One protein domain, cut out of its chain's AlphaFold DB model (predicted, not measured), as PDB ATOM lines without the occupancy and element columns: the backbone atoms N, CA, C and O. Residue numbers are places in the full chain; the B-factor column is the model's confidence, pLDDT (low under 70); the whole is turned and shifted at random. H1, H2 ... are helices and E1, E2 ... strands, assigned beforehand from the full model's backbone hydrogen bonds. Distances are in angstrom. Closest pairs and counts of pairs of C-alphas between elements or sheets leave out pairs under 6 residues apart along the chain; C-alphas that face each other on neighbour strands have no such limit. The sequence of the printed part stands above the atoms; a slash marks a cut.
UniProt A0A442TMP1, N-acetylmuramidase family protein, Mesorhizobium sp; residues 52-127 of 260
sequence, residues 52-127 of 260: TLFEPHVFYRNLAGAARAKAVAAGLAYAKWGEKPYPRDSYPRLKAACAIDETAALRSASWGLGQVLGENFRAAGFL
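AT A GLANCE: This is residues 52 to 127 of the 260 residues of the protein "N-acetylmuramidase family protein" of Mesorhizobium sp (UniProt A0A442TMP1). Four short helices make a small cluster: H1 and H2 run opposite ways side by side, and H4 is set across the ends of H1 and H3. A tiny two-stranded ribbon, E1 and E2, joins the first and last named elements, a long loop of residues 74 to 90 leads from H2 to H3, and a tail without named elements, residues 112 to 127, ends far from H2. The printed part has 76 residues, in the order E1 H1 H2 H3 H4 E2; the sheet order is E1 - E2, antiparallel. The class is mostly helix, though under half of the residues are in named elements. The whole is compact, with a radius of gyration of the C-alphas of 11.7 A and spans of 34 by 27 by 21 A.

HOW THE PARTS SIT: E1, residues 52 to 54, and E2, residues 109 to 111, are antiparallel neighbours at 170 degrees; N 110 and O 53 are within hydrogen-bond range at 2.9 A, as are N 53 and O 110 at 3.4 A. H1, residues 56 to 62, and H2, residues 65 to 73, form a helical hairpin: they only just touch, with 3 pairs of C-alphas within 8 A, the closest being Tyr 60 and Arg 68 at 6.3 A, and run opposite ways at a shallow tilt of 4 degrees. H3, residues 91 to 98, is near H1, with 5 pairs of C-alphas within 10 A. H3 is close to H2 but not clearly touching, the closest C-alphas being Ala 71 and Ala 97 at 7.1 A. The closest C-alphas of E1 and H3 are those of Phe 54 and Leu 94, 6.2 A apart. H4, residues 102 to 107, touches H3 at a steep tilt of 60 degrees, opposite ways, closest at the C-alphas of Cys 98 and Ala 105, 5.4 A. H4 also touches H1, closest at the C-alphas of Asn 62 and Ala 104, 5.3 A, and only just about perpendicular at 72 degrees. H2 is apart from E1, H4 and E2. Every O i to N i+4 pair in H1, H2, H3 and H4 is within hydrogen-bond range.

IN THESE COORDINATES: E1 begins at C-alpha 52, (-25.630, -34.915, -7.764), and is 6.4 A long. H1 measures 9.8 A, H2 12.5 A, H3 10.1 A and H4 8.6 A from first to last C-alpha. H2 ends at C-alpha 73, (-3.688, -38.388, -1.430). E2, 6.3 A long, ends at C-alpha 111, (-26.923, -30.175, -8.273). Beyond the named strands, residues 110 to 111 of E2 pair with residues 116 to 117, antiparallel.

THE WHOLE: The two C-alphas farthest apart, those of Ala 73 and Gly 125, are 34.3 A apart. The printed part has no cut. The link from H2 to H3, 17 residues, is long; the other links are tight. The mean pLDDT of the printed part is 83.5, and residues 112 to 116 and 121 to 127 are under 70.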
ATOM      1  N   THR A  52     -26.914 -35.621  -7.785       80.56
ATOM      2  CA  THR A  52     -25.630 -34.915  -7.764       80.56
ATOM      3  C   THR A  52     -24.527 -35.702  -8.456       80.56
ATOM      4  O   THR A  52     -24.428 -36.926  -8.313       80.56
ATOM      5  N   LEU A  53     -23.678 -34.985  -9.192       87.00
ATOM      6  CA  LEU A  53     -22.433 -35.508  -9.741       87.00
ATOM      7  C   LEU A  53     -21.266 -34.727  -9.144       87.00
ATOM      8  O   LEU A  53     -21.113 -33.537  -9.396       87.00
ATOM      9  N   PHE A  54     -20.434 -35.396  -8.349       90.69
ATOM     10  CA  PHE A  54     -19.212 -34.799  -7.819       90.69
ATOM     11  C   PHE A  54     -18.079 -34.923  -8.838       90.69
ATOM     12  O   PHE A  54     -17.811 -36.019  -9.334       90.69
ATOM     13  N   GLU A  55     -17.381 -33.823  -9.114       89.75
ATOM     14  CA  GLU A  55     -16.336 -33.713 -10.128       89.75
ATOM     15  C   GLU A  55     -14.942 -33.521  -9.495       89.75
ATOM     16  O   GLU A  55     -14.555 -32.403  -9.148       89.75
ATOM     17  N   PRO A  56     -14.114 -34.581  -9.398       92.69
ATOM     18  CA  PRO A  56     -12.821 -34.508  -8.701       92.69
ATOM     19  C   PRO A  56     -11.815 -33.525  -9.311       92.69
ATOM     20  O   PRO A  56     -10.964 -32.982  -8.608       92.69
ATOM     21  N   HIS A  57     -11.917 -33.265 -10.612       91.75
ATOM     22  CA  HIS A  57     -11.076 -32.289 -11.305       91.75
ATOM     23  C   HIS A  57     -11.529 -30.836 -11.089       91.75
ATOM     24  O   HIS A  57     -10.716 -29.908 -11.119       91.75
ATOM     25  N   VAL A  58     -12.811 -30.617 -10.791       90.69
ATOM     26  CA  VAL A  58     -13.311 -29.332 -10.283       90.69
ATOM     27  C   VAL A  58     -12.917 -29.169  -8.811       90.69
ATOM     28  O   VAL A  58     -12.503 -28.090  -8.394       90.69
ATOM     29  N   PHE A  59     -12.906 -30.252  -8.031       96.62
ATOM     30  CA  PHE A  59     -12.424 -30.190  -6.650       96.62
ATOM     31  C   PHE A  59     -10.932 -29.863  -6.579       96.62
ATOM     32  O   PHE A  59     -10.527 -28.984  -5.822       96.62
ATOM     33  N   TYR A  60     -10.123 -30.462  -7.455       96.25
ATOM     34  CA  TYR A  60      -8.704 -30.137  -7.590       96.25
ATOM     35  C   TYR A  60      -8.462 -28.638  -7.837       96.25
ATOM     36  O   TYR A  60      -7.623 -28.032  -7.162       96.25
ATOM     37  N   ARG A  61      -9.205 -28.027  -8.775       95.50
ATOM     38  CA  ARG A  61      -9.030 -26.607  -9.130       95.50
ATOM     39  C   ARG A  61      -9.529 -25.652  -8.041       95.50
ATOM     40  O   ARG A  61      -8.963 -24.572  -7.903       95.50
ATOM     41  N   ASN A  62     -10.551 -26.044  -7.274       93.94
ATOM     42  CA  ASN A  62     -11.111 -25.233  -6.185       93.94
ATOM     43  C   ASN A  62     -10.306 -25.311  -4.874       93.94
ATOM     44  O   ASN A  62     -10.549 -24.510  -3.977       93.94
ATOM     45  N   LEU A  63      -9.351 -26.237  -4.759       97.19
ATOM     46  CA  LEU A  63      -8.448 -26.357  -3.609       97.19
ATOM     47  C   LEU A  63      -7.078 -25.737  -3.884       97.19
ATOM     48  O   LEU A  63      -6.690 -25.582  -5.037       97.19
ATOM     49  N   ALA A  64      -6.293 -25.488  -2.835       95.88
ATOM     50  CA  ALA A  64      -4.869 -25.155  -2.919       95.88
ATOM     51  C   ALA A  64      -4.096 -25.706  -1.702       95.88
ATOM     52  O   ALA A  64      -4.698 -26.157  -0.725       95.88
ATOM     53  N   GLY A  65      -2.761 -25.692  -1.772       96.56
ATOM     54  CA  GLY A  65      -1.876 -26.027  -0.648       96.56
ATOM     55  C   GLY A  65      -2.150 -27.392  -0.005       96.56
ATOM     56  O   GLY A  65      -2.391 -28.387  -0.694       96.56
ATOM     57  N   ALA A  66      -2.131 -27.429   1.330       96.69
ATOM     58  CA  ALA A  66      -2.312 -28.649   2.119       96.69
ATOM     59  C   ALA A  66      -3.666 -29.338   1.874       96.69
ATOM     60  O   ALA A  66      -3.731 -30.567   1.837       96.69
ATOM     61  N   ALA A  67      -4.736 -28.570   1.643       95.50
ATOM     62  CA  ALA A  67      -6.058 -29.126   1.363       95.50
ATOM     63  C   ALA A  67      -6.079 -29.879   0.022       95.50
ATOM     64  O   ALA A  67      -6.590 -30.998  -0.053       95.50
ATOM     65  N   ARG A  68      -5.440 -29.319  -1.019       97.75
ATOM     66  CA  ARG A  68      -5.283 -29.999  -2.316       97.75
ATOM     67  C   ARG A  68      -4.441 -31.266  -2.177       97.75
ATOM     68  O   ARG A  68      -4.850 -32.310  -2.676       97.75
ATOM     69  N   ALA A  69      -3.309 -31.197  -1.474       96.62
ATOM     70  CA  ALA A  69      -2.449 -32.360  -1.247       96.62
ATOM     71  C   ALA A  69      -3.198 -33.494  -0.523       96.62
ATOM     72  O   ALA A  69      -3.167 -34.640  -0.972       96.62
ATOM     73  N   LYS A  70      -3.955 -33.163   0.531       97.12
ATOM     74  CA  LYS A  70      -4.807 -34.108   1.268       97.12
ATOM     75  C   LYS A  70      -5.875 -34.742   0.371       97.12
ATOM     76  O   LYS A  70      -6.067 -35.953   0.419       97.12
ATOM     77  N   ALA A  71      -6.547 -33.950  -0.465       96.31
ATOM     78  CA  ALA A  71      -7.581 -34.449  -1.372       96.31
ATOM     79  C   ALA A  71      -7.021 -35.368  -2.470       96.31
ATOM     80  O   ALA A  71      -7.651 -36.374  -2.798       96.31
ATOM     81  N   VAL A  72      -5.838 -35.057  -3.009       95.88
ATOM     82  CA  VAL A  72      -5.142 -35.908  -3.989       95.88
ATOM     83  C   VAL A  72      -4.711 -37.228  -3.349       95.88
ATOM     84  O   VAL A  72      -5.005 -38.287  -3.899       95.88
ATOM     85  N   ALA A  73      -4.098 -37.186  -2.161       95.00
ATOM     86  CA  ALA A  73      -3.688 -38.388  -1.430       95.00
ATOM     87  C   ALA A  73      -4.878 -39.303  -1.085       95.00
ATOM     88  O   ALA A  73      -4.767 -40.523  -1.156       95.00
ATOM     89  N   ALA A  74      -6.040 -38.717  -0.783       94.00
ATOM     90  CA  ALA A  74      -7.287 -39.447  -0.543       94.00
ATOM     91  C   ALA A  74      -7.990 -39.933  -1.832       94.00
ATOM     92  O   ALA A  74      -9.053 -40.548  -1.759       94.00
ATOM     93  N   GLY A  75      -7.453 -39.633  -3.022       93.44
ATOM     94  CA  GLY A  75      -8.066 -39.981  -4.306       93.44
ATOM     95  C   GLY A  75      -9.367 -39.227  -4.619       93.44
ATOM     96  O   GLY A  75     -10.132 -39.665  -5.480       93.44
ATOM     97  N   LEU A  76      -9.623 -38.112  -3.927       94.31
ATOM     98  CA  LEU A  76     -10.819 -37.269  -4.061       94.31
ATOM     99  C   LEU A  76     -10.644 -36.136  -5.076       94.31
ATOM    100  O   LEU A  76     -11.637 -35.554  -5.506       94.31
ATOM    101  N   ALA A  77      -9.405 -35.820  -5.453       95.00
ATOM    102  CA  ALA A  77      -9.068 -34.782  -6.418       95.00
ATOM    103  C   ALA A  77      -7.993 -35.275  -7.393       95.00
ATOM    104  O   ALA A  77      -7.041 -35.937  -6.988       95.00
ATOM    105  N   TYR A  78      -8.131 -34.922  -8.668       92.56
ATOM    106  CA  TYR A  78      -7.141 -35.205  -9.709       92.56
ATOM    107  C   TYR A  78      -7.178 -34.131 -10.795       92.56
ATOM    108  O   TYR A  78      -8.204 -33.490 -10.986       92.56
ATOM    109  N   ALA A  79      -6.059 -33.880 -11.472       89.75
ATOM    110  CA  ALA A  79      -5.915 -32.687 -12.306       89.75
ATOM    111  C   ALA A  79      -6.690 -32.771 -13.631       89.75
ATOM    112  O   ALA A  79      -7.186 -31.750 -14.110       89.75
ATOM    113  N   LYS A  80      -6.797 -33.960 -14.235       86.81
ATOM    114  CA  LYS A  80      -7.416 -34.143 -15.552       86.81
ATOM    115  C   LYS A  80      -8.809 -34.748 -15.423       86.81
ATOM    116  O   LYS A  80      -9.076 -35.625 -14.605       86.81
ATOM    117  N   TRP A  81      -9.723 -34.292 -16.270       76.50
ATOM    118  CA  TRP A  81     -11.023 -34.942 -16.401       76.50
ATOM    119  C   TRP A  81     -10.863 -36.363 -16.963       76.50
ATOM    120  O   TRP A  81      -9.975 -36.618 -17.774       76.50
ATOM    121  N   GLY A  82     -11.722 -37.288 -16.528       76.12
ATOM    122  CA  GLY A  82     -11.753 -38.655 -17.055       76.12
ATOM    123  C   GLY A  82     -10.666 -39.605 -16.539       76.12
ATOM    124  O   GLY A  82     -10.613 -40.736 -17.002       76.12
ATOM    125  N   GLU A  83      -9.841 -39.209 -15.559       78.75
ATOM    126  CA  GLU A  83      -8.821 -40.109 -14.983       78.75
ATOM    127  C   GLU A  83      -9.420 -41.367 -14.332       78.75
ATOM    128  O   GLU A  83      -8.766 -42.407 -14.263       78.75
ATOM    129  N   LYS A  84     -10.666 -41.285 -13.846       79.50
ATOM    130  CA  LYS A  84     -11.407 -42.413 -13.271       79.50
ATOM    131  C   LYS A  84     -12.886 -42.349 -13.663       79.50
ATOM    132  O   LYS A  84     -13.433 -41.243 -13.725       79.50
ATOM    133  N   PRO A  85     -13.556 -43.503 -13.846       78.94
ATOM    134  CA  PRO A  85     -15.004 -43.552 -14.010       78.94
ATOM    135  C   PRO A  85     -15.738 -42.907 -12.829       78.94
ATOM    136  O   PRO A  85     -15.311 -43.003 -11.669       78.94
ATOM    137  N   TYR A  86     -16.868 -42.269 -13.128       73.81
ATOM    138  CA  TYR A  86     -17.747 -41.720 -12.103       73.81
ATOM    139  C   TYR A  86     -18.503 -42.847 -11.387       73.81
ATOM    140  O   TYR A  86     -18.990 -43.773 -12.041       73.81
ATOM    141  N   PRO A  87     -18.604 -42.801 -10.048       78.62
ATOM    142  CA  PRO A  87     -19.420 -43.748  -9.307       78.62
ATOM    143  C   PRO A  87     -20.904 -43.484  -9.571       78.62
ATOM    144  O   PRO A  87     -21.304 -42.364  -9.885       78.62
ATOM    145  N   ARG A  88     -21.736 -44.511  -9.371       78.12
ATOM    146  CA  ARG A  88     -23.198 -44.376  -9.461       78.12
ATOM    147  C   ARG A  88     -23.772 -43.434  -8.392       78.12
ATOM    148  O   ARG A  88     -24.769 -42.775  -8.655       78.12
ATOM    149  N   ASP A  89     -23.151 -43.383  -7.211       84.25
ATOM    150  CA  ASP A  89     -23.492 -42.447  -6.133       84.25
ATOM    151  C   ASP A  89     -22.294 -41.534  -5.831       84.25
ATOM    152  O   ASP A  89     -21.216 -42.000  -5.445       84.25
ATOM    153  N   SER A  90     -22.488 -40.228  -6.002       86.31
ATOM    154  CA  SER A  90     -21.476 -39.200  -5.743       86.31
ATOM    155  C   SER A  90     -21.379 -38.803  -4.269       86.31
ATOM    156  O   SER A  90     -20.345 -38.281  -3.846       86.31
ATOM    157  N   TYR A  91     -22.408 -39.069  -3.460       85.00
ATOM    158  CA  TYR A  91     -22.486 -38.597  -2.079       85.00
ATOM    159  C   TYR A  91     -21.375 -39.112  -1.158       85.00
ATOM    160  O   TYR A  91     -20.881 -38.310  -0.369       85.00
ATOM    161  N   PRO A  92     -20.927 -40.381  -1.216       90.88
ATOM    162  CA  PRO A  92     -19.802 -40.829  -0.396       90.88
ATOM    163  C   PRO A  92     -18.521 -40.026  -0.661       90.88
ATOM    164  O   PRO A  92     -17.844 -39.614   0.281       90.88
ATOM    165  N   ARG A  93     -18.221 -39.736  -1.936       91.88
ATOM    166  CA  ARG A  93     -17.066 -38.901  -2.307       91.88
ATOM    167  C   ARG A  93     -17.268 -37.451  -1.890       91.88
ATOM    168  O   ARG A  93     -16.346 -36.851  -1.353       91.88
ATOM    169  N   LEU A  94     -18.471 -36.917  -2.080       86.38
ATOM    170  CA  LEU A  94     -18.812 -35.561  -1.674       86.38
ATOM    171  C   LEU A  94     -18.700 -35.371  -0.150       86.38
ATOM    172  O   LEU A  94     -18.110 -34.391   0.283       86.38
ATOM    173  N   LYS A  95     -19.161 -36.330   0.668       85.50
ATOM    174  CA  LYS A  95     -18.979 -36.332   2.138       85.50
ATOM    175  C   LYS A  95     -17.506 -36.254   2.521       85.50
ATOM    176  O   LYS A  95     -17.117 -35.423   3.337       85.50
ATOM    177  N   ALA A  96     -16.689 -37.110   1.913       89.81
ATOM    178  CA  ALA A  96     -15.255 -37.143   2.171       89.81
ATOM    179  C   ALA A  96     -14.563 -35.839   1.727       89.81
ATOM    180  O   ALA A  96     -13.678 -35.346   2.422       89.81
ATOM    181  N   ALA A  97     -15.003 -35.245   0.615       91.50
ATOM    182  CA  ALA A  97     -14.525 -33.952   0.136       91.50
ATOM    183  C   ALA A  97     -14.934 -32.798   1.069       91.50
ATOM    184  O   ALA A  97     -14.096 -31.957   1.392       91.50
ATOM    185  N   CYS A  98     -16.172 -32.784   1.575       83.38
ATOM    186  CA  CYS A  98     -16.643 -31.772   2.524       83.38
ATOM    187  C   CYS A  98     -15.870 -31.792   3.850       83.38
ATOM    188  O   CYS A  98     -15.695 -30.744   4.464       83.38
ATOM    189  N   ALA A  99     -15.359 -32.954   4.272       89.38
ATOM    190  CA  ALA A  99     -14.481 -33.067   5.439       89.38
ATOM    191  C   ALA A  99     -13.073 -32.466   5.220       89.38
ATOM    192  O   ALA A  99     -12.301 -32.329   6.171       89.38
ATOM    193  N   ILE A 100     -12.709 -32.144   3.974       92.44
ATOM    194  CA  ILE A 100     -11.470 -31.435   3.629       92.44
ATOM    195  C   ILE A 100     -11.754 -29.944   3.463       92.44
ATOM    196  O   ILE A 100     -11.089 -29.132   4.095       92.44
ATOM    197  N   ASP A 101     -12.728 -29.600   2.621       93.38
ATOM    198  CA  ASP A 101     -13.197 -28.231   2.406       93.38
ATOM    199  C   ASP A 101     -14.635 -28.273   1.874       93.38
ATOM    200  O   ASP A 101     -14.886 -28.643   0.723       93.38
ATOM    201  N   GLU A 102     -15.594 -27.907   2.725       84.19
ATOM    202  CA  GLU A 102     -17.023 -27.943   2.402       84.19
ATOM    203  C   GLU A 102     -17.370 -27.053   1.205       84.19
ATOM    204  O   GLU A 102     -18.062 -27.491   0.289       84.19
ATOM    205  N   THR A 103     -16.869 -25.818   1.165       83.19
ATOM    206  CA  THR A 103     -17.253 -24.867   0.114       83.19
ATOM    207  C   THR A 103     -16.671 -25.278  -1.232       83.19
ATOM    208  O   THR A 103     -17.383 -25.261  -2.240       83.19
ATOM    209  N   ALA A 104     -15.404 -25.692  -1.269       90.25
ATOM    210  CA  ALA A 104     -14.788 -26.210  -2.483       90.25
ATOM    211  C   ALA A 104     -15.491 -27.488  -2.958       90.25
ATOM    212  O   ALA A 104     -15.720 -27.638  -4.159       90.25
ATOM    213  N   ALA A 105     -15.893 -28.378  -2.047       88.81
ATOM    214  CA  ALA A 105     -16.601 -29.608  -2.388       88.81
ATOM    215  C   ALA A 105     -17.977 -29.326  -3.008       88.81
ATOM    216  O   ALA A 105     -18.282 -29.857  -4.075       88.81
ATOM    217  N   LEU A 106     -18.772 -28.432  -2.408       84.00
ATOM    218  CA  LEU A 106     -20.095 -28.065  -2.923       84.00
ATOM    219  C   LEU A 106     -20.015 -27.336  -4.274       84.00
ATOM    220  O   LEU A 106     -20.846 -27.575  -5.149       84.00
ATOM    221  N   ARG A 107     -18.987 -26.498  -4.483       87.12
ATOM    222  CA  ARG A 107     -18.699 -25.871  -5.790       87.12
ATOM    223  C   ARG A 107     -18.331 -26.889  -6.869       87.12
ATOM    224  O   ARG A 107     -18.517 -26.618  -8.050       87.12
ATOM    225  N   SER A 108     -17.825 -28.043  -6.455       93.38
ATOM    226  CA  SER A 108     -17.308 -29.088  -7.338       93.38
ATOM    227  C   SER A 108     -18.310 -30.196  -7.624       93.38
ATOM    228  O   SER A 108     -17.926 -31.244  -8.136       93.38
ATOM    229  N   ALA A 109     -19.580 -29.986  -7.287       87.50
ATOM    230  CA  ALA A 109     -20.659 -30.899  -7.615       87.50
ATOM    231  C   ALA A 109     -21.731 -30.193  -8.446       87.50
ATOM    232  O   ALA A 109     -22.002 -29.008  -8.242       87.50
ATOM    233  N   SER A 110     -22.330 -30.914  -9.387       81.94
ATOM    234  CA  SER A 110     -23.573 -30.510 -10.038       81.94
ATOM    235  C   SER A 110     -24.766 -30.880  -9.162       81.94
ATOM    236  O   SER A 110     -24.729 -31.874  -8.424       81.94
ATOM    237  N   TRP A 111     -25.827 -30.076  -9.230       75.19
ATOM    238  CA  TRP A 111     -26.923 -30.175  -8.273       75.19
ATOM    239  C   TRP A 111     -28.298 -30.264  -8.898       75.19
ATOM    240  O   TRP A 111     -28.655 -29.514  -9.813       75.19
ATOM    241  N   GLY A 112     -29.072 -31.169  -8.304       66.25
ATOM    242  CA  GLY A 112     -30.461 -31.402  -8.596       66.25
ATOM    243  C   GLY A 112     -30.669 -31.635 -10.077       66.25
ATOM    244  O   GLY A 112     -29.870 -32.228 -10.801       66.25
ATOM    245  N   LEU A 113     -31.790 -31.129 -10.523       55.91
ATOM    246  CA  LEU A 113     -32.314 -31.453 -11.814       55.91
ATOM    247  C   LEU A 113     -31.581 -30.792 -12.987       55.91
ATOM    248  O   LEU A 113     -31.306 -31.443 -13.989       55.91
ATOM    249  N   GLY A 114     -31.264 -29.505 -12.855       54.31
ATOM    250  CA  GLY A 114     -30.570 -28.759 -13.903       54.31
ATOM    251  C   GLY A 114     -29.099 -29.143 -14.034       54.31
ATOM    252  O   GLY A 114     -28.426 -28.629 -14.921       54.31
ATOM    253  N   GLN A 115     -28.592 -30.002 -13.134       67.44
ATOM    254  CA  GLN A 115     -27.185 -30.388 -13.045       67.44
ATOM    255  C   GLN A 115     -26.252 -29.165 -13.129       67.44
ATOM    256  O   GLN A 115     -25.187 -29.207 -13.740       67.44
ATOM    257  N   VAL A 116     -26.653 -28.056 -12.496       68.25
ATOM    258  CA  VAL A 116     -25.855 -26.828 -12.471       68.25
ATOM    259  C   VAL A 116     -24.675 -27.048 -11.538       68.25
ATOM    260  O   VAL A 116     -24.859 -27.362 -10.359       68.25
ATOM    261  N   LEU A 117     -23.464 -26.898 -12.070       78.19
ATOM    262  CA  LEU A 117     -22.234 -27.021 -11.295       78.19
ATOM    263  C   LEU A 117     -22.162 -25.917 -10.237       78.19
ATOM    264  O   LEU A 117     -22.353 -24.738 -10.545       78.19
ATOM    265  N   GLY A 118     -21.863 -26.302  -8.997       78.12
ATOM    266  CA  GLY A 118     -21.873 -25.426  -7.831       78.12
ATOM    267  C   GLY A 118     -21.001 -24.186  -7.957       78.12
ATOM    268  O   GLY A 118     -21.320 -23.165  -7.363       78.12
ATOM    269  N   GLU A 119     -19.929 -24.217  -8.750       82.94
ATOM    270  CA  GLU A 119     -19.089 -23.043  -9.011       82.94
ATOM    271  C   GLU A 119     -19.846 -21.886  -9.683       82.94
ATOM    272  O   GLU A 119     -19.457 -20.730  -9.521       82.94
ATOM    273  N   ASN A 120     -20.969 -22.178 -10.346       70.62
ATOM    274  CA  ASN A 120     -21.802 -21.208 -11.051       70.62
ATOM    275  C   ASN A 120     -22.858 -20.535 -10.162       70.62
ATOM    276  O   ASN A 120     -23.707 -19.808 -10.674       70.62
ATOM    277  N   PHE A 121     -22.809 -20.720  -8.838       64.88
ATOM    278  CA  PHE A 121     -23.815 -20.196  -7.909       64.88
ATOM    279  C   PHE A 121     -24.102 -18.693  -8.082       64.88
ATOM    280  O   PHE A 121     -25.257 -18.287  -8.038       64.88
ATOM    281  N   ARG A 122     -23.087 -17.860  -8.359       64.88
ATOM    282  CA  ARG A 122     -23.288 -16.417  -8.605       64.88
ATOM    283  C   ARG A 122     -24.061 -16.144  -9.887       64.88
ATOM    284  O   ARG A 122     -24.956 -15.308  -9.892       64.88
ATOM    285  N   ALA A 123     -23.721 -16.856 -10.961       50.44
ATOM    286  CA  ALA A 123     -24.411 -16.738 -12.242       50.44
ATOM    287  C   ALA A 123     -25.861 -17.236 -12.144       50.44
ATOM    288  O   ALA A 123     -26.741 -16.718 -12.822       50.44
ATOM    289  N   ALA A 124     -26.107 -18.194 -11.250       52.00
ATOM    290  CA  ALA A 124     -27.434 -18.692 -10.926       52.00
ATOM    291  C   ALA A 124     -28.217 -17.784  -9.945       52.00
ATOM    292  O   ALA A 124     -29.363 -18.088  -9.632       52.00
ATOM    293  N   GLY A 125     -27.637 -16.664  -9.490       50.12
ATOM    294  CA  GLY A 125     -28.314 -15.667  -8.649       50.12
ATOM    295  C   GLY A 125     -28.101 -15.817  -7.139       50.12
ATOM    296  O   GLY A 125     -28.799 -15.166  -6.366       50.12
ATOM    297  N   PHE A 126     -27.142 -16.636  -6.693       53.16
ATOM    298  CA  PHE A 126     -26.870 -16.871  -5.270       53.16
ATOM    299  C   PHE A 126     -25.636 -16.139  -4.765       53.16
ATOM    300  O   PHE A 126     -24.625 -15.989  -5.454       53.16
ATOM    301  N   LEU A 127     -25.693 -15.762  -3.489       53.34
ATOM    302  CA  LEU A 127     -24.551 -15.209  -2.763       53.34
ATOM    303  C   LEU A 127     -23.522 -16.282  -2.384       53.34
ATOM    304  O   LEU A 127     -22.345 -15.958  -2.235       53.34
TER     305      LEU A 127